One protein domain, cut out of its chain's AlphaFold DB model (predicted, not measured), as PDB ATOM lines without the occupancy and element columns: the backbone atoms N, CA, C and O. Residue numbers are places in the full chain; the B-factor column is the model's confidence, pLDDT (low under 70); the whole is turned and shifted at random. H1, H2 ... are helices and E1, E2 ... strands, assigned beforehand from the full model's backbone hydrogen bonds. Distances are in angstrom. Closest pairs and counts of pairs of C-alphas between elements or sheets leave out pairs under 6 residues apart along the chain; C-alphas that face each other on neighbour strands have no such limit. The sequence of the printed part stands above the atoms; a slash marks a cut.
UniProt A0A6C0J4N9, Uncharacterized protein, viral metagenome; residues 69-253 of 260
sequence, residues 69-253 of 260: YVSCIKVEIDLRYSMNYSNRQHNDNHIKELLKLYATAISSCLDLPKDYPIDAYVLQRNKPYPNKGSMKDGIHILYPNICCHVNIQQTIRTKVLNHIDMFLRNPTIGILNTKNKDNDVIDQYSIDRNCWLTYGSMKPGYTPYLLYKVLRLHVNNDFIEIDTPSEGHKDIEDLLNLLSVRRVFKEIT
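Overview. This is residues 69 to 253 of the 260 residues of an uncharacterized protein of viral metagenome (UniProt A0A6C0J4N9). A strongly twisted sheet of five strands curls round one long helix, H1, and a second helix, H2, packs on H1 on the same face, over the edge strand E1. The opposite face has H5 and the short H4, both beside the strands, and a small hairpin, E3 and E4, lies far out from the middle. The printed part has 185 residues with five named helices and seven named strands, in the order E1 H1 E2 E3 E4 E5 H2 H3 H4 E6 E7 H5. The large sheet runs E1 E5 E2 E6 E7, all antiparallel; the class is mixed, helices and strands, with under half of the residues in named elements. The whole is compact and rounded, with a radius of gyration of the C-alphas of 15.9 A and spans of 47 by 37 by 31 A.

Arrangement. E1, residues 70 to 77, is an edge strand of the large sheet and bends by 51 degrees at residue 73. Its antiparallel neighbour is E5, residues 139 to 149, with N 75 and O 141 within hydrogen-bond range at 2.8 A; E5 bends by 95 degrees at residue 145. H1, residues 92 to 109, is on the sheet. E2, residues 119 to 124, is antiparallel to E5, with N 123 and O 140 at 2.8 A. E1, H1 and E2 form a split strand-helix-strand unit, its two strands running the same way with E5 between them; its crossover is right-handed. E6, residues 210 to 217, is antiparallel to E2, with N 120 and O 215 at 2.8 A. E6 and E7, residues 223 to 226, form a hairpin, with N 216 and O 224 at 2.9 A. The closest C-alphas of H1 and E7 are those of Lys 96 and Phe 223, 6.0 A apart. E3, residues 129 to 131, and E4, residues 134 to 136, form a hairpin, with N 136 and O 129 at 2.8 A. E4 runs on into E5 across a break of 2 residues, at 60 degrees. H2, residues 150 to 161, lies over E1 at a height over the sheet of 9.8 A, along the strands at 23 degrees on the local plane. H1 touches H2 with residues 101 to 109 alone, closest at the C-alphas of Ala 105 and Ile 156, 5.2 A, at a steep tilt of 51 degrees, opposite ways. H3, residues 165 to 168, touches H1, closest at the C-alphas of Phe 167 and Leu 98, 5.6 A. H4, residues 189 to 192, is over none of the strands and touches H2, closest at the C-alphas of Asp 192 and Val 150, 6.1 A. H5, residues 233 to 243, is on the same face as H4; its closest C-alpha to E5 is Leu 243, 5.8 A from that of Pro 144. Every O i to N i+4 pair is within hydrogen-bond range in H1, H2 and H5; H3 and H4 are too short for such a pair, and their single O i to N i+3 pair is within range in H3 but not in H4.

Along the chain. E1 begins at C-alpha 70, (88.666, 139.287, 115.218), and is 20.5 A long. H1 is 25.4 A long, E2 16.3 A, E5 22.1 A, H2 16.4 A and E6 20.9 A. H5, 15.2 A long, ends at C-alpha 243, (92.527, 136.899, 128.776).

Size, cuts and confidence. The two C-alphas farthest apart are those of Asn 84 and Lys 250, 47.5 A. The printed part has no cut. The long links are E1 to H1, H3 to H4 and H4 to E6. The mean pLDDT of the printed part is 95.5, and residues 229 to 231 are under 70.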
ATOM      1  N   TYR A  69      92.463 140.236 113.811       93.75
ATOM      2  CA  TYR A  69      91.436 141.202 113.389       93.75
ATOM      3  C   TYR A  69      90.062 140.917 114.002       93.75
ATOM      4  O   TYR A  69      89.274 141.835 114.185       93.75
ATOM      5  N   VAL A  70      89.779 139.663 114.344       96.56
ATOM      6  CA  VAL A  70      88.666 139.287 115.218       96.56
ATOM      7  C   VAL A  70      89.283 138.851 116.534       96.56
ATOM      8  O   VAL A  70      90.068 137.915 116.556       96.56
ATOM      9  N   SER A  71      88.989 139.551 117.618       96.75
ATOM     10  CA  SER A  71      89.513 139.240 118.954       96.75
ATOM     11  C   SER A  71      88.510 139.681 120.007       96.75
ATOM     12  O   SER A  71      87.538 140.364 119.674       96.75
ATOM     13  N   CYS A  72      88.730 139.301 121.268       97.62
ATOM     14  CA  CYS A  72      87.950 139.842 122.373       97.62
ATOM     15  C   CYS A  72      87.984 141.378 122.372       97.62
ATOM     16  O   CYS A  72      88.979 141.991 121.958       97.62
ATOM     17  N   ILE A  73      86.912 142.008 122.851       98.44
ATOM     18  CA  ILE A  73      86.922 143.449 123.097       98.44
ATOM     19  C   ILE A  73      87.959 143.726 124.182       98.44
ATOM     20  O   ILE A  73      87.950 143.115 125.253       98.44
ATOM     21  N   LYS A  74      88.865 144.647 123.876       97.00
ATOM     22  CA  LYS A  74      90.010 144.998 124.706       97.00
ATOM     23  C   LYS A  74      90.170 146.511 124.721       97.00
ATOM     24  O   LYS A  74      90.027 147.168 123.691       97.00
ATOM     25  N   VAL A  75      90.408 147.051 125.906       98.19
ATOM     26  CA  VAL A  75      90.328 148.483 126.183       98.19
ATOM     27  C   VAL A  75      91.528 148.899 127.020       98.19
ATOM     28  O   VAL A  75      91.742 148.355 128.102       98.19
ATOM     29  N   GLU A  76      92.278 149.890 126.546       98.06
ATOM     30  CA  GLU A  76      93.345 150.549 127.305       98.06
ATOM     31  C   GLU A  76      92.925 151.993 127.612       98.06
ATOM     32  O   GLU A  76      92.887 152.851 126.727       98.06
ATOM     33  N   ILE A  77      92.578 152.246 128.876       98.50
ATOM     34  CA  ILE A  77      92.308 153.583 129.403       98.50
ATOM     35  C   ILE A  77      93.633 154.194 129.848       98.50
ATOM     36  O   ILE A  77      94.265 153.717 130.795       98.50
ATOM     37  N   ASP A  78      94.047 155.265 129.184       97.25
ATOM     38  CA  ASP A  78      95.279 155.988 129.456       97.25
ATOM     39  C   ASP A  78      95.010 157.253 130.279       97.25
ATOM     40  O   ASP A  78      94.802 158.329 129.725       97.25
ATOM     41  N   LEU A  79      95.048 157.153 131.611       98.25
ATOM     42  CA  LEU A  79      94.884 158.311 132.498       98.25
ATOM     43  C   LEU A  79      96.240 158.953 132.795       98.25
ATOM     44  O   LEU A  79      97.137 158.312 133.352       98.25
ATOM     45  N   ARG A  80      96.390 160.228 132.430       98.12
ATOM     46  CA  ARG A  80      97.587 161.038 132.675       98.12
ATOM     47  C   ARG A  80      97.234 162.199 133.587       98.12
ATOM     48  O   ARG A  80      96.434 163.051 133.227       98.12
ATOM     49  N   TYR A  81      97.892 162.280 134.727       98.12
ATOM     50  CA  TYR A  81      97.737 163.356 135.695       98.12
ATOM     51  C   TYR A  81      98.993 164.221 135.759       98.12
ATOM     52  O   TYR A  81     100.057 163.890 135.219       98.12
ATOM     53  N   SER A  82      98.867 165.360 136.434       97.56
ATOM     54  CA  SER A  82     100.020 166.174 136.809       97.56
ATOM     55  C   SER A  82     100.965 165.402 137.747       97.56
ATOM     56  O   SER A  82     100.555 164.491 138.462       97.56
ATOM     57  N   MET A  83     102.252 165.750 137.739       96.94
ATOM     58  CA  MET A  83     103.292 165.051 138.510       96.94
ATOM     59  C   MET A  83     103.172 165.231 140.032       96.94
ATOM     60  O   MET A  83     103.823 164.506 140.775       96.94
ATOM     61  N   ASN A  84     102.353 166.177 140.501       95.62
ATOM     62  CA  ASN A  84     102.070 166.382 141.924       95.62
ATOM     63  C   ASN A  84     101.100 165.338 142.509       95.62
ATOM     64  O   ASN A  84     100.964 165.261 143.727       95.62
ATOM     65  N   TYR A  85     100.436 164.538 141.672       94.38
ATOM     66  CA  TYR A  85      99.644 163.406 142.140       94.38
ATOM     67  C   TYR A  85     100.555 162.218 142.456       94.38
ATOM     68  O   TYR A  85     101.421 161.866 141.659       94.38
ATOM     69  N   SER A  86     100.333 161.573 143.601       91.94
ATOM     70  CA  SER A  86     101.054 160.363 144.030       91.94
ATOM     71  C   SER A  86     100.138 159.160 144.285       91.94
ATOM     72  O   SER A  86     100.619 158.030 144.350       91.94
ATOM     73  N   ASN A  87      98.824 159.392 144.379       96.44
ATOM     74  CA  ASN A  87      97.810 158.387 144.695       96.44
ATOM     75  C   ASN A  87      96.851 158.174 143.517       96.44
ATOM     76  O   ASN A  87      96.701 159.056 142.668       96.44
ATOM     77  N   ARG A  88      96.196 157.008 143.474       97.62
ATOM     78  CA  ARG A  88      95.145 156.702 142.492       97.62
ATOM     79  C   ARG A  88      94.005 157.716 142.611       97.62
ATOM     80  O   ARG A  88      93.637 158.084 143.723       97.62
ATOM     81  N   GLN A  89      93.488 158.176 141.472       97.81
ATOM     82  CA  GLN A  89      92.448 159.214 141.420       97.81
ATOM     83  C   GLN A  89      91.054 158.654 141.116       97.81
ATOM     84  O   GLN A  89      90.064 159.182 141.610       97.81
ATOM     85  N   HIS A  90      90.959 157.576 140.335       98.25
ATOM     86  CA  HIS A  90      89.694 156.879 140.098       98.25
ATOM     87  C   HIS A  90      89.387 155.852 141.192       98.25
ATOM     88  O   HIS A  90      90.269 155.359 141.890       98.25
ATOM     89  N   ASN A  91      88.114 155.494 141.311       97.88
ATOM     90  CA  ASN A  91      87.603 154.503 142.260       97.88
ATOM     91  C   ASN A  91      86.634 153.539 141.551       97.88
ATOM     92  O   ASN A  91      86.419 153.642 140.340       97.88
ATOM     93  N   ASP A  92      86.026 152.625 142.303       98.06
ATOM     94  CA  ASP A  92      85.085 151.639 141.760       98.06
ATOM     95  C   ASP A  92      83.866 152.257 141.075       98.06
ATOM     96  O   ASP A  92      83.411 151.725 140.067       98.06
ATOM     97  N   ASN A  93      83.366 153.403 141.546       98.19
ATOM     98  CA  ASN A  93      82.238 154.073 140.902       98.19
ATOM     99  C   ASN A  93      82.622 154.597 139.513       98.19
ATOM    100  O   ASN A  93      81.849 154.443 138.573       98.19
ATOM    101  N   HIS A  94      83.841 155.123 139.352       98.69
ATOM    102  CA  HIS A  94      84.366 155.494 138.033       98.69
ATOM    103  C   HIS A  94      84.489 154.275 137.113       98.69
ATOM    104  O   HIS A  94      84.106 154.342 135.948       98.69
ATOM    105  N   ILE A  95      84.999 153.150 137.628       98.62
ATOM    106  CA  ILE A  95      85.111 151.911 136.847       98.62
ATOM    107  C   ILE A  95      83.721 151.451 136.404       98.62
ATOM    108  O   ILE A  95      83.519 151.229 135.216       98.62
ATOM    109  N   LYS A  96      82.747 151.357 137.315       98.44
ATOM    110  CA  LYS A  96      81.375 150.947 136.980       98.44
ATOM    111  C   LYS A  96      80.728 151.872 135.954       98.44
ATOM    112  O   LYS A  96      80.092 151.375 135.032       98.44
ATOM    113  N   GLU A  97      80.916 153.183 136.076       98.50
ATOM    114  CA  GLU A  97      80.378 154.142 135.109       98.50
ATOM    115  C   GLU A  97      80.982 153.932 133.716       98.50
ATOM    116  O   GLU A  97      80.259 153.799 132.732       98.50
ATOM    117  N   LEU A  98      82.304 153.765 133.635       98.62
ATOM    118  CA  LEU A  98      82.974 153.419 132.383       98.62
ATOM    119  C   LEU A  98      82.446 152.101 131.791       98.62
ATOM    120  O   LEU A  98      82.213 152.015 130.585       98.62
ATOM    121  N   LEU A  99      82.245 151.074 132.620       98.75
ATOM    122  CA  LEU A  99      81.713 149.786 132.173       98.75
ATOM    123  C   LEU A  99      80.270 149.895 131.662       98.75
ATOM    124  O   LEU A  99      79.938 149.226 130.686       98.75
ATOM    125  N   LYS A 100      79.430 150.765 132.238       98.56
ATOM    126  CA  LYS A 100      78.071 151.050 131.732       98.56
ATOM    127  C   LYS A 100      78.097 151.670 130.339       98.56
ATOM    128  O   LYS A 100      77.321 151.254 129.473       98.56
ATOM    129  N   LEU A 101      79.021 152.602 130.090       98.56
ATOM    130  CA  LEU A 101      79.225 153.167 128.751       98.56
ATOM    131  C   LEU A 101      79.600 152.072 127.746       98.56
ATOM    132  O   LEU A 101      79.027 152.000 126.657       98.56
ATOM    133  N   TYR A 102      80.523 151.184 128.123       98.69
ATOM    134  CA  TYR A 102      80.915 150.057 127.279       98.69
ATOM    135  C   TYR A 102      79.779 149.061 127.060       98.69
ATOM    136  O   TYR A 102      79.551 148.686 125.918       98.69
ATOM    137  N   ALA A 103      79.043 148.660 128.097       98.25
ATOM    138  CA  ALA A 103      77.901 147.753 127.974       98.25
ATOM    139  C   ALA A 103      76.838 148.300 127.013       98.25
ATOM    140  O   ALA A 103      76.354 147.572 126.142       98.25
ATOM    141  N   THR A 104      76.534 149.595 127.122       97.56
ATOM    142  CA  THR A 104      75.608 150.291 126.220       97.56
ATOM    143  C   THR A 104      76.129 150.272 124.784       97.56
ATOM    144  O   THR A 104      75.411 149.890 123.859       97.56
ATOM    145  N   ALA A 105      77.402 150.627 124.580       98.19
ATOM    146  CA  ALA A 105      78.014 150.643 123.257       98.19
ATOM    147  C   ALA A 105      78.082 149.240 122.628       98.19
ATOM    148  O   ALA A 105      77.707 149.085 121.467       98.19
ATOM    149  N   ILE A 106      78.497 148.230 123.398       98.00
ATOM    150  CA  ILE A 106      78.547 146.811 123.020       98.00
ATOM    151  C   ILE A 106      77.169 146.341 122.557       98.00
ATOM    152  O   ILE A 106      77.040 145.881 121.425       98.00
ATOM    153  N   SER A 107      76.143 146.537 123.389       96.31
ATOM    154  CA  SER A 107      74.771 146.097 123.100       96.31
ATOM    155  C   SER A 107      74.164 146.824 121.899       96.31
ATOM    156  O   SER A 107      73.341 146.264 121.189       96.31
ATOM    157  N   SER A 108      74.585 148.065 121.633       96.31
ATOM    158  CA  SER A 108      74.140 148.818 120.452       96.31
ATOM    159  C   SER A 108      74.857 148.433 119.154       96.31
ATOM    160  O   SER A 108      74.419 148.832 118.077       96.31
ATOM    161  N   CYS A 109      75.996 147.742 119.248       97.31
ATOM    162  CA  CYS A 109      76.835 147.404 118.100       97.31
ATOM    163  C   CYS A 109      76.739 145.931 117.712       97.31
ATOM    164  O   CYS A 109      76.941 145.631 116.542       97.31
ATOM    165  N   LEU A 110      76.503 145.026 118.663       97.19
ATOM    166  CA  LEU A 110      76.589 143.580 118.463       97.19
ATOM    167  C   LEU A 110      75.232 142.902 118.605       97.19
ATOM    168  O   LEU A 110      74.477 143.204 119.525       97.19
ATOM    169  N   ASP A 111      74.969 141.943 117.720       94.38
ATOM    170  CA  ASP A 111      73.813 141.051 117.813       94.38
ATOM    171  C   ASP A 111      74.084 139.961 118.863       94.38
ATOM    172  O   ASP A 111      74.525 138.850 118.557       94.38
ATOM    173  N   LEU A 112      73.947 140.340 120.136       94.62
ATOM    174  CA  LEU A 112      74.114 139.437 121.269       94.62
ATOM    175  C   LEU A 112      72.809 138.672 121.533       94.62
ATOM    176  O   LEU A 112      71.734 139.278 121.516       94.62
ATOM    177  N   PRO A 113      72.876 137.368 121.869       93.62
ATOM    178  CA  PRO A 113      71.730 136.653 122.406       93.62
ATOM    179  C   PRO A 113      71.121 137.404 123.590       93.62
ATOM    180  O   PRO A 113      71.826 138.044 124.375       93.62
ATOM    181  N   LYS A 114      69.802 137.287 123.747       88.31
ATOM    182  CA  LYS A 114      69.121 137.831 124.920       88.31
ATOM    183  C   LYS A 114      69.786 137.292 126.195       88.31
ATOM    184  O   LYS A 114      70.088 136.103 126.274       88.31
ATOM    185  N   ASP A 115      70.005 138.177 127.163       88.62
ATOM    186  CA  ASP A 115      70.609 137.864 128.463       88.62
ATOM    187  C   ASP A 115      72.059 137.329 128.384       88.62
ATOM    188  O   ASP A 115      72.564 136.751 129.349       88.62
ATOM    189  N   TYR A 116      72.763 137.535 127.258       94.81
ATOM    190  CA  TYR A 116      74.176 137.170 127.142       94.81
ATOM    191  C   TYR A 116      75.024 137.910 128.195       94.81
ATOM    192  O   TYR A 116      74.934 139.138 128.298       94.81
ATOM    193  N   PRO A 117      75.872 137.208 128.971       94.12
ATOM    194  CA  PRO A 117      76.628 137.834 130.046       94.12
ATOM    195  C   PRO A 117      77.706 138.781 129.503       94.12
ATOM    196  O   PRO A 117      78.552 138.397 128.694       94.12
ATOM    197  N   ILE A 118      77.710 140.017 130.005       97.62
ATOM    198  CA  ILE A 118      78.769 140.999 129.750       97.62
ATOM    199  C   ILE A 118      79.670 141.057 130.984       97.62
ATOM    200  O   ILE A 118      79.386 141.769 131.949       97.62
ATOM    201  N   ASP A 119      80.762 140.294 130.924       97.38
ATOM    202  CA  ASP A 119      81.752 140.187 131.995       97.38
ATOM    203  C   ASP A 119      83.004 140.993 131.645       97.38
ATOM    204  O   ASP A 119      83.710 140.692 130.679       97.38
ATOM    205  N   ALA A 120      83.287 142.011 132.452       98.31
ATOM    206  CA  ALA A 120      84.454 142.867 132.335       98.31
ATOM    207  C   ALA A 120      85.561 142.407 133.287       98.31
ATOM    208  O   ALA A 120      85.395 142.409 134.507       98.31
ATOM    209  N   TYR A 121      86.720 142.076 132.727       98.19
ATOM    210  CA  TYR A 121      87.931 141.761 133.475       98.19
ATOM    211  C   TYR A 121      88.759 143.033 133.568       98.19
ATOM    212  O   TYR A 121      89.376 143.452 132.586       98.19
ATOM    213  N   VAL A 122      88.732 143.669 134.737       98.56
ATOM    214  CA  VAL A 122      89.400 144.946 134.991       98.56
ATOM    215  C   VAL A 122      90.777 144.671 135.567       98.56
ATOM    216  O   VAL A 122      90.908 144.028 136.604       98.56
ATOM    217  N   LEU A 123      91.811 145.171 134.900       98.25
ATOM    218  CA  LEU A 123      93.200 145.037 135.306       98.25
ATOM    219  C   LEU A 123      93.792 146.410 135.630       98.25
ATOM    220  O   LEU A 123      93.608 147.389 134.902       98.25
ATOM    221  N   GLN A 124      94.565 146.466 136.710       97.81
ATOM    222  CA  GLN A 124      95.240 147.676 137.167       97.81
ATOM    223  C   GLN A 124      96.661 147.367 137.624       97.81
ATOM    224  O   GLN A 124      97.023 146.241 137.965       97.81
ATOM    225  N   ARG A 125      97.492 148.405 137.641       96.94
ATOM    226  CA  ARG A 125      98.750 148.385 138.391       96.94
ATOM    227  C   ARG A 125      98.446 148.625 139.859       96.94
ATOM    228  O   ARG A 125      97.467 149.284 140.178       96.94
ATOM    229  N   ASN A 126      99.329 148.185 140.746       94.94
ATOM    230  CA  ASN A 126      99.177 148.418 142.183       94.94
ATOM    231  C   ASN A 126      99.172 149.906 142.585       94.94
ATOM    232  O   ASN A 126      98.581 150.252 143.601       94.94
ATOM    233  N   LYS A 127      99.827 150.783 141.815       96.19
ATOM    234  CA  LYS A 127      99.868 152.227 142.072       96.19
ATOM    235  C   LYS A 127     100.146 153.045 140.801       96.19
ATOM    236  O   LYS A 127     100.709 152.483 139.850       96.19
ATOM    237  N   PRO A 128      99.831 154.355 140.809       97.50
ATOM    238  CA  PRO A 128     100.281 155.283 139.779       97.50
ATOM    239  C   PRO A 128     101.802 155.270 139.602       97.50
ATOM    240  O   PRO A 128     102.556 154.951 140.527       97.50
ATOM    241  N   TYR A 129     102.265 155.635 138.409       96.94
ATOM    242  CA  TYR A 129     103.685 155.641 138.078       96.94
ATOM    243  C   TYR A 129     104.083 156.821 137.179       96.94
ATOM    244  O   TYR A 129     103.336 157.200 136.275       96.94
ATOM    245  N   PRO A 130     105.289 157.390 137.359       96.50
ATOM    246  CA  PRO A 130     105.761 158.473 136.511       96.50
ATOM    247  C   PRO A 130     106.160 157.949 135.125       96.50
ATOM    248  O   PRO A 130     106.891 156.964 134.980       96.50
ATOM    249  N   ASN A 131     105.708 158.631 134.077       95.56
ATOM    250  CA  ASN A 131     106.114 158.357 132.704       95.56
ATOM    251  C   ASN A 131     106.012 159.633 131.862       95.56
ATOM    252  O   ASN A 131     104.954 160.256 131.804       95.56
ATOM    253  N   LYS A 132     107.115 160.010 131.201       93.62
ATOM    254  CA  LYS A 132     107.172 161.127 130.237       93.62
ATOM    255  C   LYS A 132     106.510 162.424 130.753       93.62
ATOM    256  O   LYS A 132     105.693 163.030 130.068       93.62
ATOM    257  N   GLY A 133     106.840 162.829 131.983       95.19
ATOM    258  CA  GLY A 133     106.348 164.078 132.584       95.19
ATOM    259  C   GLY A 133     104.879 164.064 133.027       95.19
ATOM    260  O   GLY A 133     104.288 165.125 133.233       95.19
ATOM    261  N   SER A 134     104.267 162.884 133.150       97.19
ATOM    262  CA  SER A 134     102.930 162.709 133.725       97.19
ATOM    263  C   SER A 134     102.930 161.598 134.768       97.19
ATOM    264  O   SER A 134     103.684 160.628 134.646       97.19
ATOM    265  N   MET A 135     102.052 161.718 135.763       97.88
ATOM    266  CA  MET A 135     101.717 160.599 136.636       97.88
ATOM    267  C   MET A 135     100.643 159.763 135.938       97.88
ATOM    268  O   MET A 135      99.541 160.254 135.706       97.88
ATOM    269  N   LYS A 136     100.972 158.537 135.534       97.88
ATOM    270  CA  LYS A 136     100.059 157.643 134.814       97.88
ATOM    271  C   LYS A 136      99.373 156.679 135.766       97.88
ATOM    272  O   LYS A 136     100.029 156.122 136.643       97.88
ATOM    273  N   ASP A 137      98.093 156.421 135.532       97.56
ATOM    274  CA  ASP A 137      97.337 155.419 136.286       97.56
ATOM    275  C   ASP A 137      96.230 154.785 135.435       97.56
ATOM    276  O   ASP A 137      95.042 154.999 135.648       97.56
ATOM    277  N   GLY A 138      96.637 154.064 134.391       97.12
ATOM    278  CA  GLY A 138      95.710 153.480 133.426       97.12
ATOM    279  C   GLY A 138      94.899 152.297 133.958       97.12
ATOM    280  O   GLY A 138      95.215 151.701 134.991       97.12
ATOM    281  N   ILE A 139      93.872 151.927 133.196       98.62
ATOM    282  CA  ILE A 139      93.007 150.767 133.443       98.62
ATOM    283  C   ILE A 139      92.969 149.939 132.161       98.62
ATOM    284  O   ILE A 139      92.766 150.482 131.079       98.62
ATOM    285  N   HIS A 140      93.170 148.631 132.272       98.31
ATOM    286  CA  HIS A 140      92.976 147.706 131.156       98.31
ATOM    287  C   HIS A 140      91.679 146.935 131.388       98.31
ATOM    288  O   HIS A 140      91.424 146.498 132.506       98.31
ATOM    289  N   ILE A 141      90.854 146.771 130.357       98.69
ATOM    290  CA  ILE A 141      89.602 146.009 130.449       98.69
ATOM    291  C   ILE A 141      89.549 145.029 129.285       98.69
ATOM    292  O   ILE A 141      89.787 145.413 128.139       98.69
ATOM    293  N   LEU A 142      89.238 143.769 129.576       98.44
ATOM    294  CA  LEU A 142      88.953 142.759 128.564       98.44
ATOM    295  C   LEU A 142      87.547 142.200 128.773       98.44
ATOM    296  O   LEU A 142      87.148 141.932 129.905       98.44
ATOM    297  N   TYR A 143      86.833 141.974 127.673       98.44
ATOM    298  CA  TYR A 143      85.593 141.198 127.636       98.44
ATOM    299  C   TYR A 143      85.891 139.873 126.924       98.44
ATOM    300  O   TYR A 143      85.659 139.744 125.718       98.44
ATOM    301  N   PRO A 144      86.481 138.888 127.623       96.81
ATOM    302  CA  PRO A 144      87.082 137.713 126.995       96.81
ATOM    303  C   PRO A 144      86.071 136.814 126.276       96.81
ATOM    304  O   PRO A 144      86.463 136.035 125.412       96.81
ATOM    305  N   ASN A 145      84.785 136.920 126.617       97.38
ATOM    306  CA  ASN A 145      83.697 136.157 126.005       97.38
ATOM    307  C   ASN A 145      82.938 136.950 124.930       97.38
ATOM    308  O   ASN A 145      81.902 136.503 124.468       97.38
ATOM    309  N   ILE A 146      83.438 138.113 124.508       98.25
ATOM    310  CA  ILE A 146      82.834 138.889 123.422       98.25
ATOM    311  C   ILE A 146      83.928 139.221 122.415       98.25
ATOM    312  O   ILE A 146      84.694 140.169 122.590       98.25
ATOM    313  N   CYS A 147      84.015 138.420 121.359       98.19
ATOM    314  CA  CYS A 147      84.877 138.641 120.212       98.19
ATOM    315  C   CYS A 147      84.114 139.327 119.082       98.19
ATOM    316  O   CYS A 147      82.979 138.978 118.763       98.19
ATOM    317  N   CYS A 148      84.761 140.286 118.430       97.94
ATOM    318  CA  CYS A 148      84.233 140.927 117.232       97.94
ATOM    319  C   CYS A 148      85.370 141.512 116.387       97.94
ATOM    320  O   CYS A 148      86.523 141.603 116.832       97.94
ATOM    321  N   HIS A 149      85.049 141.886 115.149       97.69
ATOM    322  CA  HIS A 149      86.009 142.501 114.236       97.69
ATOM    323  C   HIS A 149      86.518 143.848 114.779       97.69
ATOM    324  O   HIS A 149      85.752 144.620 115.357       97.69
ATOM    325  N   VAL A 150      87.793 144.178 114.544       96.56
ATOM    326  CA  VAL A 150      88.437 145.420 115.016       96.56
ATOM    327  C   VAL A 150      87.660 146.682 114.644       96.56
ATOM    328  O   VAL A 150      87.573 147.593 115.456       96.56
ATOM    329  N   ASN A 151      87.029 146.722 113.467       97.25
ATOM    330  CA  ASN A 151      86.198 147.862 113.060       97.25
ATOM    331  C   ASN A 151      85.022 148.082 114.024       97.25
ATOM    332  O   ASN A 151      84.729 149.220 114.369       97.25
ATOM    333  N   ILE A 152      84.400 147.005 114.515       97.94
ATOM    334  CA  ILE A 152      83.310 147.093 115.492       97.94
ATOM    335  C   ILE A 152      83.857 147.571 116.843       97.94
ATOM    336  O   ILE A 152      83.252 148.431 117.476       97.94
ATOM    337  N   GLN A 153      85.034 147.086 117.262       98.31
ATOM    338  CA  GLN A 153      85.707 147.580 118.474       98.31
ATOM    339  C   GLN A 153      86.011 149.087 118.381       98.31
ATOM    340  O   GLN A 153      85.805 149.812 119.355       98.31
ATOM    341  N   GLN A 154      86.429 149.583 117.209       97.75
ATOM    342  CA  GLN A 154      86.616 151.019 116.970       97.75
ATOM    343  C   GLN A 154      85.287 151.787 117.056       97.75
ATOM    344  O   GLN A 154      85.233 152.840 117.691       97.75
ATOM    345  N   THR A 155      84.192 151.256 116.500       98.19
ATOM    346  CA  THR A 155      82.854 151.859 116.640       98.19
ATOM    347  C   THR A 155      82.397 151.917 118.099       98.19
ATOM    348  O   THR A 155      81.887 152.948 118.537       98.19
ATOM    349  N   ILE A 156      82.615 150.846 118.872       98.56
ATOM    350  CA  ILE A 156      82.331 150.801 120.314       98.56
ATOM    351  C   ILE A 156      83.122 151.895 121.036       98.56
ATOM    352  O   ILE A 156      82.531 152.685 121.770       98.56
ATOM    353  N   ARG A 157      84.433 152.007 120.775       98.38
ATOM    354  CA  ARG A 157      85.279 153.076 121.328       98.38
ATOM    355  C   ARG A 157      84.717 154.462 121.009       98.38
ATOM    356  O   ARG A 157      84.611 155.282 121.916       98.38
ATOM    357  N   THR A 158      84.344 154.732 119.757       98.38
ATOM    358  CA  THR A 158      83.769 156.029 119.360       98.38
ATOM    359  C   THR A 158      82.485 156.338 120.128       98.38
ATOM    360  O   THR A 158      82.335 157.448 120.633       98.38
ATOM    361  N   LYS A 159      81.582 155.361 120.288       98.50
ATOM    362  CA  LYS A 159      80.353 155.543 121.078       98.50
ATOM    363  C   LYS A 159      80.645 155.850 122.547       98.50
ATOM    364  O   LYS A 159      80.012 156.738 123.103       98.50
ATOM    365  N   VAL A 160      81.614 155.168 123.160       98.69
ATOM    366  CA  VAL A 160      82.026 155.452 124.546       98.69
ATOM    367  C   VAL A 160      82.627 156.854 124.666       98.69
ATOM    368  O   VAL A 160      82.313 157.575 125.609       98.69
ATOM    369  N   LEU A 161      83.450 157.276 123.702       98.44
ATOM    370  CA  LEU A 161      84.076 158.600 123.718       98.44
ATOM    371  C   LEU A 161      83.076 159.753 123.630       98.44
ATOM    372  O   LEU A 161      83.323 160.798 124.227       98.44
ATOM    373  N   ASN A 162      81.939 159.557 122.961       98.31
ATOM    374  CA  ASN A 162      80.862 160.550 122.910       98.31
ATOM    375  C   ASN A 162      80.228 160.838 124.284       98.31
ATOM    376  O   ASN A 162      79.555 161.853 124.429       98.31
ATOM    377  N   HIS A 163      80.442 159.960 125.267       98.25
ATOM    378  CA  HIS A 163      79.886 160.049 126.621       98.25
ATOM    379  C   HIS A 163      80.972 159.945 127.706       98.25
ATOM    380  O   HIS A 163      80.696 159.620 128.860       98.25
ATOM    381  N   ILE A 164      82.241 160.175 127.349       98.00
ATOM    382  CA  ILE A 164      83.374 159.984 128.268       98.00
ATOM    383  C   ILE A 164      83.370 160.979 129.436       98.00
ATOM    384  O   ILE A 164      84.011 160.746 130.460       98.00
ATOM    385  N   ASP A 165      82.626 162.076 129.318       97.75
ATOM    386  CA  ASP A 165      82.381 163.035 130.390       97.75
ATOM    387  C   ASP A 165      81.643 162.402 131.578       97.75
ATOM    388  O   ASP A 165      81.941 162.757 132.717       97.75
ATOM    389  N   MET A 166      80.791 161.395 131.352       98.00
ATOM    390  CA  MET A 166      80.149 160.637 132.434       98.00
ATOM    391  C   MET A 166      81.173 159.891 133.302       98.00
ATOM    392  O   MET A 166      80.949 159.686 134.491       98.00
ATOM    393  N   PHE A 167      82.326 159.530 132.731       98.12
ATOM    394  CA  PHE A 167      83.440 158.914 133.451       98.12
ATOM    395  C   PHE A 167      84.425 159.950 134.021       98.12
ATOM    396  O   PHE A 167      84.901 159.793 135.141       98.12
ATOM    397  N   LEU A 168      84.757 161.004 133.268       98.06
ATOM    398  CA  LEU A 168      85.804 161.964 133.650       98.06
ATOM    399  C   LEU A 168      85.304 163.124 134.514       98.06
ATOM    400  O   LEU A 168      86.077 163.699 135.278       98.06
ATOM    401  N   ARG A 169      84.046 163.531 134.339       97.56
ATOM    402  CA  ARG A 169      83.502 164.809 134.823       97.56
ATOM    403  C   ARG A 169      82.180 164.653 135.575       97.56
ATOM    404  O   ARG A 169      81.440 165.622 135.706       97.56
ATOM    405  N   ASN A 170      81.888 163.466 136.097       97.31
ATOM    406  CA  ASN A 170      80.666 163.219 136.853       97.31
ATOM    407  C   ASN A 170      80.848 163.585 138.344       97.31
ATOM    408  O   ASN A 170      81.526 162.867 139.083       97.31
ATOM    409  N   PRO A 171      80.221 164.672 138.834       96.19
ATOM    410  CA  PRO A 171      80.416 165.137 140.206       96.19
ATOM    411  C   PRO A 171      79.894 164.157 141.266       96.19
ATOM    412  O   PRO A 171      80.341 164.216 142.409       96.19
ATOM    413  N   THR A 172      78.990 163.238 140.911       97.31
ATOM    414  CA  THR A 172      78.437 162.235 141.833       97.31
ATOM    415  C   THR A 172      79.443 161.133 142.171       97.31
ATOM    416  O   THR A 172      79.370 160.554 143.253       97.31
ATOM    417  N   ILE A 173      80.394 160.842 141.276       96.88
ATOM    418  CA  ILE A 173      81.410 159.790 141.478       96.88
ATOM    419  C   ILE A 173      82.824 160.346 141.688       96.88
ATOM    420  O   ILE A 173      83.694 159.620 142.181       96.88
ATOM    421  N   GLY A 174      83.026 161.628 141.371       97.44
ATOM    422  CA  GLY A 174      84.296 162.344 141.441       97.44
ATOM    423  C   GLY A 174      84.737 162.868 140.070       97.44
ATOM    424  O   GLY A 174      84.400 162.312 139.030       97.44
ATOM    425  N   ILE A 175      85.500 163.964 140.065       97.88
ATOM    426  CA  ILE A 175      86.058 164.541 138.835       97.88
ATOM    427  C   ILE A 175      87.500 164.064 138.654       97.88
ATOM    428  O   ILE A 175      88.353 164.285 139.516       97.88
ATOM    429  N   LEU A 176      87.795 163.463 137.502       97.88
ATOM    430  CA  LEU A 176      89.138 163.048 137.111       97.88
ATOM    431  C   LEU A 176      89.826 164.172 136.331       97.88
ATOM    432  O   LEU A 176      89.666 164.311 135.119       97.88
ATOM    433  N   ASN A 177      90.662 164.942 137.027       95.81
ATOM    434  CA  ASN A 177      91.443 166.048 136.458       95.81
ATOM    435  C   ASN A 177      92.633 165.556 135.606       95.81
ATOM    436  O   ASN A 177      93.802 165.789 135.930       95.81
ATOM    437  N   THR A 178      92.339 164.822 134.533       97.19
ATOM    438  CA  THR A 178      93.346 164.302 133.601       97.19
ATOM    439  C   THR A 178      93.883 165.404 132.682       97.19
ATOM    440  O   THR A 178      93.215 166.389 132.384       97.19
ATOM    441  N   LYS A 179      95.119 165.227 132.213       96.44
ATOM    442  CA  LYS A 179      95.789 166.061 131.204       96.44
ATOM    443  C   LYS A 179      95.515 165.586 129.774       96.44
ATOM    444  O   LYS A 179      96.028 166.180 128.826       96.44
ATOM    445  N   ASN A 180      94.822 164.462 129.615       95.81
ATOM    446  CA  ASN A 180      94.482 163.911 128.313       95.81
ATOM    447  C   ASN A 180      93.514 164.848 127.585       95.81
ATOM    448  O   ASN A 180      92.686 165.506 128.210       95.81
ATOM    449  N   LYS A 181      93.562 164.849 126.251       96.69
ATOM    450  CA  LYS A 181      92.355 165.170 125.486       96.69
ATOM    451  C   LYS A 181      91.384 164.005 125.643       96.69
ATOM    452  O   LYS A 181      91.832 162.863 125.700       96.69
ATOM    453  N   ASP A 182      90.087 164.272 125.626       96.00
ATOM    454  CA  ASP A 182      89.045 163.248 125.795       96.00
ATOM    455  C   ASP A 182      89.230 162.063 124.836       96.00
ATOM    456  O   ASP A 182      89.247 160.910 125.262       96.00
ATOM    457  N   ASN A 183      89.505 162.335 123.555       95.44
ATOM    458  CA  ASN A 183      89.771 161.291 122.559       95.44
ATOM    459  C   ASN A 183      91.048 160.471 122.846       95.44
ATOM    460  O   ASN A 183      91.158 159.339 122.391       95.44
ATOM    461  N   ASP A 184      91.999 161.006 123.610       96.25
ATOM    462  CA  ASP A 184      93.256 160.329 123.954       96.25
ATOM    463  C   ASP A 184      93.154 159.527 125.266       96.25
ATOM    464  O   ASP A 184      94.139 158.920 125.685       96.25
ATOM    465  N   VAL A 185      91.999 159.537 125.945       97.81
ATOM    466  CA  VAL A 185      91.773 158.752 127.172       97.81
ATOM    467  C   VAL A 185      91.648 157.263 126.867       97.81
ATOM    468  O   VAL A 185      92.048 156.445 127.686       97.81
ATOM    469  N   ILE A 186      91.134 156.893 125.692       98.00
ATOM    470  CA  ILE A 186      91.023 155.495 125.256       98.00
ATOM    471  C   ILE A 186      91.975 155.282 124.080       98.00
ATOM    472  O   ILE A 186      91.758 155.849 123.003       98.00
ATOM    473  N   ASP A 187      93.015 154.461 124.253       96.62
ATOM    474  CA  ASP A 187      94.027 154.244 123.213       96.62
ATOM    475  C   ASP A 187      93.451 153.451 122.030       96.62
ATOM    476  O   ASP A 187      93.217 152.243 122.115       96.62
ATOM    477  N   GLN A 188      93.274 154.122 120.888       95.44
ATOM    478  CA  GLN A 188      92.806 153.497 119.647       95.44
ATOM    479  C   GLN A 188      93.771 152.435 119.108       95.44
ATOM    480  O   GLN A 188      93.338 151.489 118.455       95.44
ATOM    481  N   TYR A 189      95.077 152.581 119.361       94.62
ATOM    482  CA  TYR A 189      96.093 151.687 118.810       94.62
ATOM    483  C   TYR A 189      96.148 150.352 119.545       94.62
ATOM    484  O   TYR A 189      96.612 149.368 118.968       94.62
ATOM    485  N   SER A 190      95.630 150.296 120.774       92.44
ATOM    486  CA  SER A 190      95.438 149.045 121.505       92.44
ATOM    487  C   SER A 190      94.464 148.093 120.787       92.44
ATOM    488  O   SER A 190      94.564 146.882 120.952       92.44
ATOM    489  N   ILE A 191      93.562 148.585 119.933       93.31
ATOM    490  CA  ILE A 191      92.535 147.747 119.297       93.31
ATOM    491  C   ILE A 191      93.105 146.893 118.151       93.31
ATOM    492  O   ILE A 191      92.787 145.704 118.073       93.31
ATOM    493  N   ASP A 192      93.936 147.450 117.267       85.31
ATOM    494  CA  ASP A 192      94.315 146.784 116.006       85.31
ATOM    495  C   ASP A 192      95.781 146.958 115.562       85.31
ATOM    496  O   ASP A 192      96.222 146.275 114.631       85.31
ATOM    497  N   ARG A 193      96.564 147.834 116.212       86.19
ATOM    498  CA  ARG A 193      97.969 148.093 115.831       86.19
ATOM    499  C   ARG A 193      98.974 147.508 116.810       86.19
ATOM    500  O   ARG A 193      99.955 146.894 116.387       86.19
ATOM    501  N   ASN A 194      98.749 147.715 118.102       92.94
ATOM    502  CA  ASN A 194      99.688 147.352 119.151       92.94
ATOM    503  C   ASN A 194      99.516 145.888 119.570       92.94
ATOM    504  O   ASN A 194      98.413 145.343 119.591       92.94
ATOM    505  N   CYS A 195     100.628 145.255 119.944       94.81
ATOM    506  CA  CYS A 195     100.575 143.984 120.658       94.81
ATOM    507  C   CYS A 195     100.131 144.226 122.107       94.81
ATOM    508  O   CYS A 195     100.461 145.256 122.698       94.81
ATOM    509  N   TRP A 196      99.413 143.266 122.679       96.31
ATOM    510  CA  TRP A 196      98.935 143.312 124.057       96.31
ATOM    511  C   TRP A 196      99.905 142.622 124.991       96.31
ATOM    512  O   TRP A 196     100.388 141.545 124.677       96.31
ATOM    513  N   LEU A 197     100.183 143.209 126.154       96.12
ATOM    514  CA  LEU A 197     100.953 142.519 127.189       96.12
ATOM    515  C   LEU A 197     100.204 141.262 127.632       96.12
ATOM    516  O   LEU A 197      99.066 141.357 128.088       96.12
ATOM    517  N   THR A 198     100.861 140.108 127.544       96.50
ATOM    518  CA  THR A 198     100.336 138.870 128.123       96.50
ATOM    519  C   THR A 198     100.155 139.055 129.631       96.50
ATOM    520  O   THR A 198     100.959 139.753 130.257       96.50
ATOM    521  N   TYR A 199      99.135 138.434 130.232       96.62
ATOM    522  CA  TYR A 199      98.892 138.529 131.676       96.62
ATOM    523  C   TYR A 199     100.173 138.258 132.491       96.62
ATOM    524  O   TYR A 199     100.963 137.372 132.164       96.62
ATOM    525  N   GLY A 200     100.434 139.089 133.505       95.19
ATOM    526  CA  GLY A 200     101.665 139.045 134.307       95.19
ATOM    527  C   GLY A 200     102.922 139.643 133.647       95.19
ATOM    528  O   GLY A 200     103.934 139.832 134.327       95.19
ATOM    529  N   SER A 201     102.889 139.997 132.357       96.44
ATOM    530  CA  SER A 201     103.978 140.736 131.703       96.44
ATOM    531  C   SER A 201     103.932 142.238 132.000       96.44
ATOM    532  O   SER A 201     102.902 142.819 132.344       96.44
ATOM    533  N   MET A 202     105.083 142.897 131.866       95.31
ATOM    534  CA  MET A 202     105.268 144.313 132.174       95.31
ATOM    535  C   MET A 202     106.131 145.011 131.123       95.31
ATOM    536  O   MET A 202     106.889 144.381 130.390       95.31
ATOM    537  N   LYS A 203     106.045 146.343 131.068       93.38
ATOM    538  CA  LYS A 203     107.046 147.171 130.379       93.38
ATOM    539  C   LYS A 203     108.297 147.298 131.274       93.38
ATOM    540  O   LYS A 203     108.154 147.281 132.499       93.38
ATOM    541  N   PRO A 204     109.511 147.444 130.713       92.38
ATOM    542  CA  PRO A 204     110.727 147.649 131.504       92.38
ATOM    543  C   PRO A 204     110.587 148.815 132.486       92.38
ATOM    544  O   PRO A 204     110.115 149.884 132.110       92.38
ATOM    545  N   GLY A 205     110.984 148.599 133.744       92.44
ATOM    546  CA  GLY A 205     110.903 149.616 134.802       92.44
ATOM    547  C   GLY A 205     109.519 149.793 135.438       92.44
ATOM    548  O   GLY A 205     109.360 150.648 136.304       92.44
ATOM    549  N   TYR A 206     108.530 148.985 135.054       94.56
ATOM    550  CA  TYR A 206     107.150 149.120 135.510       94.56
ATOM    551  C   TYR A 206     106.606 147.808 136.089       94.56
ATOM    552  O   TYR A 206     107.100 146.733 135.773       94.56
ATOM    553  N   THR A 207     105.564 147.879 136.922       95.31
ATOM    554  CA  THR A 207     104.823 146.699 137.419       95.31
ATOM    555  C   THR A 207     103.922 146.084 136.329       95.31
ATOM    556  O   THR A 207     103.730 146.707 135.280       95.31
ATOM    557  N   PRO A 208     103.395 144.864 136.473       96.31
ATOM    558  CA  PRO A 208     102.378 144.354 135.552       96.31
ATOM    559  C   PRO A 208     101.003 144.988 135.826       96.31
ATOM    560  O   PRO A 208     100.759 145.520 136.910       96.31
ATOM    561  N   TYR A 209     100.118 144.928 134.831       96.94
ATOM    562  CA  TYR A 209      98.678 145.054 135.060       96.94
ATOM    563  C   TYR A 209      98.168 143.678 135.483       96.94
ATOM    564  O   TYR A 209      98.346 142.712 134.742       96.94
ATOM    565  N   LEU A 210      97.599 143.585 136.681       96.19
ATOM    566  CA  LEU A 210      97.057 142.346 137.239       96.19
ATOM    567  C   LEU A 210      95.550 142.482 137.411       96.19
ATOM    568  O   LEU A 210      95.036 143.603 137.419       96.19
ATOM    569  N   LEU A 211      94.859 141.346 137.513       96.69
ATOM    570  CA  LEU A 211      93.416 141.323 137.717       96.69
ATOM    571  C   LEU A 211      93.089 142.077 139.006       96.69
ATOM    572  O   LEU A 211      93.644 141.788 140.061       96.69
ATOM    573  N   TYR A 212      92.226 143.078 138.880       96.44
ATOM    574  CA  TYR A 212      91.699 143.836 140.001       96.44
ATOM    575  C   TYR A 212      90.324 143.302 140.391       96.44
ATOM    576  O   TYR A 212      90.121 142.952 141.547       96.44
ATOM    577  N   LYS A 213      89.402 143.220 139.422       96.56
ATOM    578  CA  LYS A 213      88.027 142.743 139.616       96.56
ATOM    579  C   LYS A 213      87.489 142.084 138.354       96.56
ATOM    580  O   LYS A 213      87.873 142.463 137.243       96.56
ATOM    581  N   VAL A 214      86.545 141.166 138.536       97.44
ATOM    582  CA  VAL A 214      85.636 140.726 137.475       97.44
ATOM    583  C   VAL A 214      84.253 141.278 137.791       97.44
ATOM    584  O   VAL A 214      83.720 141.064 138.876       97.44
ATOM    585  N   LEU A 215      83.696 142.040 136.856       98.12
ATOM    586  CA  LEU A 215      82.431 142.745 137.030       98.12
ATOM    587  C   LEU A 215      81.449 142.290 135.950       98.12
ATOM    588  O   LEU A 215      81.737 142.421 134.761       98.12
ATOM    589  N   ARG A 216      80.285 141.788 136.359       97.62
ATOM    590  CA  ARG A 216      79.204 141.355 135.468       97.62
ATOM    591  C   ARG A 216      78.109 142.410 135.399       97.62
ATOM    592  O   ARG A 216      77.673 142.911 136.438       97.62
ATOM    593  N   LEU A 217      77.637 142.703 134.188       97.31
ATOM    594  CA  LEU A 217      76.437 143.511 133.993       97.31
ATOM    595  C   LEU A 217      75.214 142.776 134.557       97.31
ATOM    596  O   LEU A 217      74.913 141.649 134.167       97.31
ATOM    597  N   HIS A 218      74.507 143.434 135.463       94.12
ATOM    598  CA  HIS A 218      73.278 142.956 136.074       94.12
ATOM    599  C   HIS A 218      72.046 143.580 135.396       94.12
ATOM    600  O   HIS A 218      72.128 144.624 134.748       94.12
ATOM    601  N   VAL A 219      70.874 142.960 135.573       88.31
ATOM    602  CA  VAL A 219      69.612 143.343 134.902       88.31
ATOM    603  C   VAL A 219      69.148 144.776 135.188       88.31
ATOM    604  O   VAL A 219      68.382 145.344 134.416       88.31
ATOM    605  N   ASN A 220      69.620 145.387 136.275       89.69
ATOM    606  CA  ASN A 220      69.347 146.784 136.627       89.69
ATOM    607  C   ASN A 220      70.314 147.782 135.960       89.69
ATOM    608  O   ASN A 220      70.366 148.939 136.376       89.69
ATOM    609  N   ASN A 221      71.085 147.341 134.961       89.06
ATOM    610  CA  ASN A 221      72.106 148.133 134.276       89.06
ATOM    611  C   ASN A 221      73.227 148.639 135.209       89.06
ATOM    612  O   ASN A 221      73.815 149.698 134.980       89.06
ATOM    613  N   ASP A 222      73.523 147.891 136.276       94.25
ATOM    614  CA  ASP A 222      74.687 148.114 137.133       94.25
ATOM    615  C   ASP A 222      75.654 146.933 137.074       94.25
ATOM    616  O   ASP A 222      75.311 145.849 136.609       94.25
ATOM    617  N   PHE A 223      76.882 147.151 137.533       96.88
ATOM    618  CA  PHE A 223      77.904 146.115 137.578       96.88
ATOM    619  C   PHE A 223      78.074 145.571 138.992       96.88
ATOM    620  O   PHE A 223      78.334 146.322 139.942       96.88
ATOM    621  N   ILE A 224      77.971 144.250 139.106       96.25
ATOM    622  CA  ILE A 224      78.226 143.505 140.337       96.25
ATOM    623  C   ILE A 224      79.540 142.743 140.217       96.25
ATOM    624  O   ILE A 224      79.897 142.260 139.143       96.25
ATOM    625  N   GLU A 225      80.278 142.671 141.317       96.19
ATOM    626  CA  GLU A 225      81.502 141.880 141.390       96.19
ATOM    627  C   GLU A 225      81.140 140.398 141.451       96.19
ATOM    628  O   GLU A 225      80.204 140.017 142.154       96.19
ATOM    629  N   ILE A 226      81.850 139.586 140.672       94.44
ATOM    630  CA  ILE A 226      81.737 138.127 140.696       94.44
ATOM    631  C   ILE A 226      83.083 137.522 141.084       94.44
ATOM    632  O   ILE A 226      84.123 138.167 140.926       94.44
ATOM    633  N   ASP A 227      83.047 136.286 141.578       87.75
ATOM    634  CA  ASP A 227      84.231 135.606 142.094       87.75
ATOM    635  C   ASP A 227      85.375 135.589 141.074       87.75
ATOM    636  O   ASP A 227      85.221 135.219 139.905       87.75
ATOM    637  N   THR A 228      86.549 135.995 141.547       78.75
ATOM    638  CA  THR A 228      87.800 135.921 140.801       78.75
ATOM    639  C   THR A 228      88.450 134.553 141.021       78.75
ATOM    640  O   THR A 228      88.416 134.056 142.150       78.75
ATOM    641  N   PRO A 229      89.111 133.964 140.008       69.12
ATOM    642  CA  PRO A 229      89.995 132.818 140.222       69.12
ATOM    643  C   PRO A 229      91.021 133.128 141.327       69.12
ATOM    644  O   PRO A 229      91.469 134.274 141.433       69.12
ATOM    645  N   SER A 230      91.384 132.142 142.155       64.06
ATOM    646  CA  SER A 230      92.383 132.318 143.223       64.06
ATOM    647  C   SER A 230      93.793 132.612 142.671       64.06
ATOM    648  O   SER A 230      94.007 132.695 141.469       64.06
ATOM    649  N   GLU A 231      94.797 132.825 143.528       69.81
ATOM    650  CA  GLU A 231      96.180 133.108 143.081       69.81
ATOM    651  C   GLU A 231      97.014 131.835 142.798       69.81
ATOM    652  O   GLU A 231      98.245 131.885 142.731       69.81
ATOM    653  N   GLY A 232      96.371 130.672 142.655       83.69
ATOM    654  CA  GLY A 232      97.049 129.408 142.384       83.69
ATOM    655  C   GLY A 232      97.604 129.323 140.960       83.69
ATOM    656  O   GLY A 232      97.175 130.026 140.048       83.69
ATOM    657  N   HIS A 233      98.549 128.403 140.735       89.75
ATOM    658  CA  HIS A 233      99.114 128.162 139.397       89.75
ATOM    659  C   HIS A 233      98.022 127.865 138.357       89.75
ATOM    660  O   HIS A 233      98.008 128.469 137.284       89.75
ATOM    661  N   LYS A 234      97.064 126.997 138.712       89.75
ATOM    662  CA  LYS A 234      95.945 126.628 137.841       89.75
ATOM    663  C   LYS A 234      95.077 127.834 137.478       89.75
ATOM    664  O   LYS A 234      94.736 128.005 136.311       89.75
ATOM    665  N   ASP A 235      94.798 128.697 138.445       90.81
ATOM    666  CA  ASP A 235      94.012 129.908 138.229       90.81
ATOM    667  C   ASP A 235      94.728 130.900 137.308       90.81
ATOM    668  O   ASP A 235      94.108 131.514 136.441       90.81
ATOM    669  N   ILE A 236      96.052 131.033 137.447       94.25
ATOM    670  CA  ILE A 236      96.869 131.862 136.553       94.25
ATOM    671  C   ILE A 236      96.857 131.289 135.130       94.25
ATOM    672  O   ILE A 236      96.748 132.059 134.174       94.25
ATOM    673  N   GLU A 237      96.951 129.966 134.966       94.75
ATOM    674  CA  GLU A 237      96.826 129.314 133.656       94.75
ATOM    675  C   GLU A 237      95.443 129.574 133.033       94.75
ATOM    676  O   GLU A 237      95.347 129.912 131.849       94.75
ATOM    677  N   ASP A 238      94.378 129.489 133.833       93.62
ATOM    678  CA  ASP A 238      93.008 129.750 133.389       93.62
ATOM    679  C   ASP A 238      92.806 131.226 133.015       93.62
ATOM    680  O   ASP A 238      92.227 131.518 131.965       93.62
ATOM    681  N   LEU A 239      93.375 132.164 133.783       94.88
ATOM    682  CA  LEU A 239      93.398 133.592 133.454       94.88
ATOM    683  C   LEU A 239      94.191 133.883 132.177       94.88
ATOM    684  O   LEU A 239      93.717 134.640 131.332       94.88
ATOM    685  N   LEU A 240      95.366 133.275 131.997       95.81
ATOM    686  CA  LEU A 240      96.156 133.394 130.765       95.81
ATOM    687  C   LEU A 240      95.366 132.908 129.554       95.81
ATOM    688  O   LEU A 240      95.355 133.550 128.505       95.81
ATOM    689  N   ASN A 241      94.670 131.781 129.706       94.75
ATOM    690  CA  ASN A 241      93.816 131.258 128.659       94.75
ATOM    691  C   ASN A 241      92.660 132.212 128.348       94.75
ATOM    692  O   ASN A 241      92.426 132.529 127.181       94.75
ATOM    693  N   LEU A 242      91.958 132.675 129.378       94.88
ATOM    694  CA  LEU A 242      90.766 133.494 129.236       94.88
ATOM    695  C   LEU A 242      91.071 134.884 128.665       94.88
ATOM    696  O   LEU A 242      90.359 135.337 127.775       94.88
ATOM    697  N   LEU A 243      92.142 135.528 129.134       96.44
ATOM    698  CA  LEU A 243      92.527 136.899 128.776       96.44
ATOM    699  C   LEU A 243      93.420 136.995 127.531       96.44
ATOM    700  O   LEU A 243      93.802 138.098 127.143       96.44
ATOM    701  N   SER A 244      93.763 135.870 126.901       96.31
ATOM    702  CA  SER A 244      94.550 135.880 125.667       96.31
ATOM    703  C   SER A 244      93.783 136.576 124.542       96.31
ATOM    704  O   SER A 244      92.701 136.137 124.146       96.31
ATOM    705  N   VAL A 245      94.386 137.599 123.925       95.38
ATOM    706  CA  VAL A 245      93.793 138.299 122.760       95.38
ATOM    707  C   VAL A 245      93.839 137.461 121.478       95.38
ATOM    708  O   VAL A 245      93.396 137.895 120.411       95.38
ATOM    709  N   ARG A 246      94.398 136.251 121.583       94.44
ATOM    710  CA  ARG A 246      94.428 135.219 120.549       94.44
ATOM    711  C   ARG A 246      93.401 134.110 120.810       94.44
ATOM    712  O   ARG A 246      93.331 133.167 120.031       94.44
ATOM    713  N   ARG A 247      92.603 134.188 121.888       94.38
ATOM    714  CA  ARG A 247      91.445 133.309 122.137       94.38
ATOM    715  C   ARG A 247      90.263 133.765 121.281       94.38
ATOM    716  O   ARG A 247      89.639 134.773 121.591       94.38
ATOM    717  N   VAL A 248      89.956 133.021 120.222       91.00
ATOM    718  CA  VAL A 248      88.823 133.310 119.333       91.00
ATOM    719  C   VAL A 248      88.080 132.013 119.054       91.00
ATOM    720  O   VAL A 248      88.640 131.098 118.457       91.00
ATOM    721  N   PHE A 249      86.823 131.944 119.485       91.44
ATOM    722  CA  PHE A 249      85.926 130.822 119.207       91.44
ATOM    723  C   PHE A 249      84.637 131.330 118.569       91.44
ATOM    724  O   PHE A 249      84.243 132.482 118.779       91.44
ATOM    725  N   LYS A 250      83.977 130.481 117.781       90.62
ATOM    726  CA  LYS A 250      82.771 130.864 117.036       90.62
ATOM    727  C   LYS A 250      81.631 131.249 117.983       90.62
ATOM    728  O   LYS A 250      80.912 132.199 117.715       90.62
ATOM    729  N   GLU A 251      81.527 130.557 119.109       93.38
ATOM    730  CA  GLU A 251      80.488 130.678 120.138       93.38
ATOM    731  C   GLU A 251      80.531 132.012 120.893       93.38
ATOM    732  O   GLU A 251      79.557 132.402 121.531       93.38
ATOM    733  N   ILE A 252      81.669 132.705 120.833       93.00
ATOM    734  CA  ILE A 252      81.885 134.009 121.463       93.00
ATOM    735  C   ILE A 252      82.135 135.105 120.423       93.00
ATOM    736  O   ILE A 252      82.532 136.202 120.795       93.00
ATOM    737  N   THR A 253      81.963 134.821 119.126       95.38
ATOM    738  CA  THR A 253      82.196 135.789 118.047       95.38
ATOM    739  C   THR A 253      80.877 136.316 117.509       95.38
ATOM    740  O   THR A 253      80.070 135.558 116.980       95.38
TER     741      THR A 253